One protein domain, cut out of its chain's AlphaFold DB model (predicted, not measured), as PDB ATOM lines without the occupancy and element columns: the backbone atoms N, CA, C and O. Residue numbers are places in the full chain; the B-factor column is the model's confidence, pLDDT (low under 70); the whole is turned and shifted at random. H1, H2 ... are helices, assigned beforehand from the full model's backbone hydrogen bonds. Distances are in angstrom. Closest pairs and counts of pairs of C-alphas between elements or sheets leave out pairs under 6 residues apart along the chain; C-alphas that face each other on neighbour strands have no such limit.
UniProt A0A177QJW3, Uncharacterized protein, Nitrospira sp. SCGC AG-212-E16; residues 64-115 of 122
ATOM      1  N   GLN A  64      15.177  -6.515  94.103       81.75
ATOM      2  CA  GLN A  64      16.360  -6.650  93.240       81.75
ATOM      3  C   GLN A  64      15.992  -7.041  91.796       81.75
ATOM      4  O   GLN A  64      16.525  -6.485  90.840       81.75
ATOM      5  N   PHE A  65      15.007  -7.928  91.626       81.94
ATOM      6  CA  PHE A  65      14.510  -8.334  90.311       81.94
ATOM      7  C   PHE A  65      13.955  -7.160  89.488       81.94
ATOM      8  O   PHE A  65      14.183  -7.067  88.281       81.94
ATOM      9  N   GLN A  66      13.225  -6.243  90.126       79.81
ATOM     10  CA  GLN A  66      12.696  -5.054  89.461       79.81
ATOM     11  C   GLN A  66      13.817  -4.083  89.076       79.81
ATOM     12  O   GLN A  66      13.768  -3.524  87.979       79.81
ATOM     13  N   VAL A  67      14.846  -3.940  89.919       82.06
ATOM     14  CA  VAL A  67      16.054  -3.160  89.600       82.06
ATOM     15  C   VAL A  67      16.782  -3.756  88.397       82.06
ATOM     16  O   VAL A  67      17.109  -3.032  87.456       82.06
ATOM     17  N   ASP A  68      16.996  -5.068  88.376       82.38
ATOM     18  CA  ASP A  68      17.698  -5.742  87.281       82.38
ATOM     19  C   ASP A  68      16.911  -5.646  85.968       82.38
ATOM     20  O   ASP A  68      17.476  -5.364  84.907       82.38
ATOM     21  N   ARG A  69      15.580  -5.763  86.038       81.94
ATOM     22  CA  ARG A  69      14.698  -5.536  84.888       81.94
ATOM     23  C   ARG A  69      14.772  -4.092  84.389       81.94
ATOM     24  O   ARG A  69      14.865  -3.874  83.180       81.94
ATOM     25  N   ALA A  70      14.741  -3.111  85.290       82.06
ATOM     26  CA  ALA A  70      14.866  -1.694  84.958       82.06
ATOM     27  C   ALA A  70      16.216  -1.390  84.293       82.06
ATOM     28  O   ALA A  70      16.249  -0.759  83.236       82.06
ATOM     29  N   ARG A  71      17.315  -1.926  84.837       81.44
ATOM     30  CA  ARG A  71      18.662  -1.831  84.253       81.44
ATOM     31  C   ARG A  71      18.730  -2.448  82.860       81.44
ATOM     32  O   ARG A  71      19.291  -1.838  81.954       81.44
ATOM     33  N   GLY A  72      18.123  -3.619  82.663       82.00
ATOM     34  CA  GLY A  72      18.044  -4.271  81.354       82.00
ATOM     35  C   GLY A  72      17.314  -3.421  80.311       82.00
ATOM     36  O   GLY A  72      17.789  -3.286  79.184       82.00
ATOM     37  N   MET A  73      16.196  -2.794  80.690       80.69
ATOM     38  CA  MET A  73      15.453  -1.888  79.805       80.69
ATOM     39  C   MET A  73      16.245  -0.613  79.490       80.69
ATOM     40  O   MET A  73      16.345  -0.238  78.324       80.69
ATOM     41  N   LEU A  74      16.857   0.014  80.499       82.25
ATOM     42  CA  LEU A  74      17.679   1.216  80.324       82.25
ATOM     43  C   LEU A  74      18.889   0.960  79.421       82.25
ATOM     44  O   LEU A  74      19.165   1.766  78.544       82.25
ATOM     45  N   ARG A  75      19.547  -0.196  79.543       81.81
ATOM     46  CA  ARG A  75      20.657  -0.584  78.655       81.81
ATOM     47  C   ARG A  75      20.239  -0.698  77.188       81.81
ATOM     48  O   ARG A  75      21.041  -0.486  76.288       81.81
ATOM     49  N   VAL A  76      18.989  -1.063  76.917       81.56
ATOM     50  CA  VAL A  76      18.498  -1.097  75.535       81.56
ATOM     51  C   VAL A  76      18.106   0.301  75.058       81.56
ATOM     52  O   VAL A  76      18.371   0.626  73.908       81.56
ATOM     53  N   LEU A  77      17.512   1.129  75.922       80.50
ATOM     54  CA  LEU A  77      17.056   2.480  75.571       80.50
ATOM     55  C   LEU A  77      18.180   3.508  75.444       80.50
ATOM     56  O   LEU A  77      18.018   4.467  74.702       80.50
ATOM     57  N   LEU A  78      19.271   3.344  76.187       79.75
ATOM     58  CA  LEU A  78      20.372   4.309  76.271       79.75
ATOM     59  C   LEU A  78      21.631   3.827  75.541       79.75
ATOM     60  O   LEU A  78      22.615   4.550  75.427       79.75
ATOM     61  N   GLY A  79      21.615   2.586  75.053       72.06
ATOM     62  CA  GLY A  79      22.783   1.951  74.465       72.06
ATOM     63  C   GLY A  79      23.718   1.318  75.500       72.06
ATOM     64  O   GLY A  79      23.363   1.050  76.648       72.06
ATOM     65  N   LYS A  80      24.923   0.960  75.042       70.19
ATOM     66  CA  LYS A  80      25.756  -0.058  75.700       70.19
ATOM     67  C   LYS A  80      26.237   0.324  77.102       70.19
ATOM     68  O   LYS A  80      26.262  -0.574  77.945       70.19
ATOM     69  N   GLU A  81      26.608   1.582  77.338       71.88
ATOM     70  CA  GLU A  81      27.225   2.027  78.592       71.88
ATOM     71  C   GLU A  81      26.777   3.441  78.974       71.88
ATOM     72  O   GLU A  81      26.694   4.326  78.127       71.88
ATOM     73  N   ILE A  82      26.500   3.633  80.266       77.88
ATOM     74  CA  ILE A  82      26.253   4.941  80.878       77.88
ATOM     75  C   ILE A  82      27.540   5.313  81.614       77.88
ATOM     76  O   ILE A  82      27.854   4.711  82.643       77.88
ATOM     77  N   VAL A  83      28.304   6.258  81.069       76.25
ATOM     78  CA  VAL A  83      29.561   6.708  81.677       76.25
ATOM     79  C   VAL A  83      29.253   7.732  82.764       76.25
ATOM     80  O   VAL A  83      28.503   8.681  82.546       76.25
ATOM     81  N   LEU A  84      29.823   7.518  83.948       79.44
ATOM     82  CA  LEU A  84      29.672   8.397  85.101       79.44
ATOM     83  C   LEU A  84      30.913   9.282  85.241       79.44
ATOM     84  O   LEU A  84      32.018   8.786  85.453       79.44
ATOM     85  N   HIS A  85      30.716  10.591  85.158       78.75
ATOM     86  CA  HIS A  85      31.737  11.610  85.345       78.75
ATOM     87  C   HIS A  85      31.640  12.207  86.758       78.75
ATOM     88  O   HIS A  85      30.546  12.565  87.202       78.75
ATOM     89  N   PRO A  86      32.758  12.324  87.496       78.19
ATOM     90  CA  PRO A  86      32.777  13.034  88.767       78.19
ATOM     91  C   PRO A  86      32.630  14.544  88.544       78.19
ATOM     92  O   PRO A  86      33.235  15.109  87.634       78.19
ATOM     93  N   THR A  87      31.846  15.203  89.395       74.69
ATOM     94  CA  THR A  87      31.669  16.662  89.345       74.69
ATOM     95  C   THR A  87      32.933  17.381  89.827       74.69
ATOM     96  O   THR A  87      33.531  16.984  90.829       74.69
ATOM     97  N   ALA A  88      33.337  18.442  89.122       67.19
ATOM     98  CA  ALA A  88      34.608  19.142  89.331       67.19
ATOM     99  C   ALA A  88      34.716  19.896  90.674       67.19
ATOM    100  O   ALA A  88      35.822  20.096  91.169       67.19
ATOM    101  N   ASP A  89      33.592  20.268  91.293       63.56
ATOM    102  CA  ASP A  89      33.582  21.263  92.376       63.56
ATOM    103  C   ASP A  89      33.891  20.732  93.782       63.56
ATOM    104  O   ASP A  89      33.920  21.511  94.730       63.56
ATOM    105  N   GLY A  90      34.143  19.429  93.959       57.12
ATOM    106  CA  GLY A  90      34.715  18.857  95.193       57.12
ATOM    107  C   GLY A  90      33.878  18.962  96.485       57.12
ATOM    108  O   GLY A  90      34.118  18.190  97.412       57.12
ATOM    109  N   ALA A  91      32.879  19.846  96.550       63.72
ATOM    110  CA  ALA A  91      32.046  20.117  97.720       63.72
ATOM    111  C   ALA A  91      30.901  19.106  97.880       63.72
ATOM    112  O   ALA A  91      30.468  18.821  98.993       63.72
ATOM    113  N   ALA A  92      30.446  18.511  96.776       61.59
ATOM    114  CA  ALA A  92      29.478  17.426  96.774       61.59
ATOM    115  C   ALA A  92      29.938  16.354  95.778       61.59
ATOM    116  O   ALA A  92      29.979  16.572  94.568       61.59
ATOM    117  N   ARG A  93      30.332  15.185  96.293       66.19
ATOM    118  CA  ARG A  93      30.771  14.045  95.479       66.19
ATOM    119  C   ARG A  93      29.555  13.309  94.928       66.19
ATOM    120  O   ARG A  93      29.122  12.313  95.498       66.19
ATOM    121  N   TYR A  94      29.010  13.799  93.825       71.50
ATOM    122  CA  TYR A  94      28.022  13.066  93.042       71.50
ATOM    123  C   TYR A  94      28.528  12.832  91.618       71.50
ATOM    124  O   TYR A  94      29.353  13.581  91.084       71.50
ATOM    125  N   LEU A  95      28.057  11.724  91.050       78.88
ATOM    126  CA  LEU A  95      28.389  11.257  89.712       78.88
ATOM    127  C   LEU A  95      27.311  11.736  88.737       78.88
ATOM    128  O   LEU A  95      26.123  11.584  89.018       78.88
ATOM    129  N   ILE A  96      27.723  12.286  87.598       77.25
ATOM    130  CA  ILE A  96      26.834  12.754  86.531       77.25
ATOM    131  C   ILE A  96      27.032  11.862  85.307       77.25
ATOM    132  O   ILE A  96      28.163  11.562  84.941       77.25
ATOM    133  N   ALA A  97      25.947  11.460  84.651       79.62
ATOM    134  CA  ALA A  97      26.002  10.857  83.324       79.62
ATOM    135  C   ALA A  97      25.329  11.772  82.306       79.62
ATOM    136  O   ALA A  97      24.224  12.259  82.548       79.62
ATOM    137  N   GLU A  98      25.961  11.937  81.148       76.44
ATOM    138  CA  GLU A  98      25.275  12.418  79.956       76.44
ATOM    139  C   GLU A  98      24.649  11.218  79.244       76.44
ATOM    140  O   GLU A  98      25.302  10.201  79.005       76.44
ATOM    141  N   VAL A  99      23.353  11.308  78.958       78.06
ATOM    142  CA  VAL A  99      22.570  10.185  78.449       78.06
ATOM    143  C   VAL A  99      21.853  10.609  77.174       78.06
ATOM    144  O   VAL A  99      21.078  11.563  77.182       78.06
ATOM    145  N   SER A 100      22.072   9.864  76.090       77.12
ATOM    146  CA  SER A 100      21.337  10.012  74.831       77.12
ATOM    147  C   SER A 100      20.462   8.783  74.567       77.12
ATOM    148  O   SER A 100      20.800   7.660  74.936       77.12
ATOM    149  N   GLY A 101      19.284   9.001  73.975       79.75
ATOM    150  CA  GLY A 101      18.337   7.925  73.678       79.75
ATOM    151  C   GLY A 101      18.655   7.194  72.369       79.75
ATOM    152  O   GLY A 101      18.831   7.827  71.329       79.75
ATOM    153  N   ASP A 102      18.644   5.861  72.401       82.31
ATOM    154  CA  ASP A 102      18.717   4.970  71.240       82.31
ATOM    155  C   ASP A 102      17.302   4.575  70.764       82.31
ATOM    156  O   ASP A 102      16.659   3.650  71.276       82.31
ATOM    157  N   TYR A 103      16.826   5.250  69.714       77.00
ATOM    158  CA  TYR A 103      15.535   4.957  69.080       77.00
ATOM    159  C   TYR A 103      15.476   3.565  68.431       77.00
ATOM    160  O   TYR A 103      14.409   2.946  68.393       77.00
ATOM    161  N   ALA A 104      16.605   3.022  67.963       78.38
ATOM    162  CA  ALA A 104      16.655   1.653  67.456       78.38
ATOM    163  C   ALA A 104      16.504   0.639  68.601       78.38
ATOM    164  O   ALA A 104      15.955  -0.448  68.417       78.38
ATOM    165  N   GLY A 105      16.972   0.978  69.803       78.62
ATOM    166  CA  GLY A 105      16.722   0.230  71.035       78.62
ATOM    167  C   GLY A 105      15.240   0.173  71.411       78.62
ATOM    168  O   GLY A 105      14.710  -0.903  71.698       78.62
ATOM    169  N   LEU A 106      14.543   1.309  71.324       80.44
ATOM    170  CA  LEU A 106      13.100   1.391  71.570       80.44
ATOM    171  C   LEU A 106      12.299   0.481  70.628       80.44
ATOM    172  O   LEU A 106      11.425  -0.261  71.074       80.44
ATOM    173  N   LEU A 107      12.627   0.482  69.333       80.00
ATOM    174  CA  LEU A 107      11.970  -0.396  68.360       80.00
ATOM    175  C   LEU A 107      12.182  -1.879  68.688       80.00
ATOM    176  O   LEU A 107      11.237  -2.663  68.606       80.00
ATOM    177  N   ARG A 108      13.387  -2.261  69.125       79.81
ATOM    178  CA  ARG A 108      13.693  -3.641  69.531       79.81
ATOM    179  C   ARG A 108      12.911  -4.060  70.785       79.81
ATOM    180  O   ARG A 108      12.358  -5.161  70.809       79.81
ATOM    181  N   LEU A 109      12.775  -3.166  71.775       77.50
ATOM    182  CA  LEU A 109      11.926  -3.375  72.963       77.50
ATOM    183  C   LEU A 109      10.469  -3.637  72.588       77.50
ATOM    184  O   LEU A 109       9.869  -4.594  73.073       77.50
ATOM    185  N   VAL A 110       9.916  -2.812  71.705       79.25
ATOM    186  CA  VAL A 110       8.508  -2.892  71.297       79.25
ATOM    187  C   VAL A 110       8.239  -4.117  70.423       79.25
ATOM    188  O   VAL A 110       7.173  -4.724  70.517       79.25
ATOM    189  N   ALA A 111       9.209  -4.507  69.597       76.19
ATOM    190  CA  ALA A 111       9.136  -5.704  68.769       76.19
ATOM    191  C   ALA A 111       9.392  -7.008  69.550       76.19
ATOM    192  O   ALA A 111       9.303  -8.084  68.965       76.19
ATOM    193  N   GLY A 112       9.729  -6.938  70.845       71.69
ATOM    194  CA  GLY A 112      10.057  -8.112  71.659       71.69
ATOM    195  C   GLY A 112      11.369  -8.796  71.258       71.69
ATOM    196  O   GLY A 112      11.616  -9.934  71.643       71.69
ATOM    197  N   GLN A 113      12.234  -8.121  70.499       67.00
ATOM    198  CA  GLN A 113      13.455  -8.692  69.915       67.00
ATOM    199  C   GLN A 113      14.666  -8.628  70.862       67.00
ATOM    200  O   GLN A 113      15.821  -8.708  70.437       67.00
ATOM    201  N   ASN A 114      14.424  -8.488  72.165       63.78
ATOM    202  CA  ASN A 114      15.473  -8.240  73.141       63.78
ATOM    203  C   ASN A 114      15.844  -9.508  73.890       63.78
ATOM    204  O   ASN A 114      15.046 -10.041  74.650       63.78
ATOM    205  N   LYS A 115      17.116  -9.904  73.796       58.66
ATOM    206  CA  LYS A 115      17.679 -11.006  74.596       58.66
ATOM    207  C   LYS A 115      17.711 -10.729  76.109       58.66
ATOM    208  O   LYS A 115      17.979 -11.637  76.882       58.66
TER     209      LYS A 115
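Overview. This is residues 64 to 115 of the 122 residues of an uncharacterized protein of Nitrospira sp. SCGC AG-212-E16 (UniProt A0A177QJW3). Two helices meet in a corner, H1 packing on the shorter H2 with its residues 73 to 77 alone, while the long link between them runs out and folds back as a narrow loop. Residues 64 to 71 of H1 and the loop's tip, residues 88 to 93, stick out. The printed part has 52 residues, under half of them in H1 and H2; the class is all helix. It is loose, with a radius of gyration of the C-alphas of 14.2 A, and flat, spanning 45 by 26 by 12 A.

Along the chain. Find C-alpha 64 at (16.360, -6.650, 93.240); from there H1, residues 64 to 77, runs 19.9 A. H2, residues 103 to 110, ends at C-alpha 110 (8.508, -2.892, 71.297).

Arrangement. Look at Val 76 and Gly 105, the closest C-alphas where H1 and H2 touch, 5.0 A apart. The helices run opposite ways at a steep tilt of 46 degrees. In both, every O i to N i+4 pair is within hydrogen-bond range.

Size, cuts and confidence. The printed part has no cut. In the long link of 25 residues, residues 85 to 86 pair antiparallel with 95 to 96. Confidence is under 70 at residues 88 to 93 and 113 to 115.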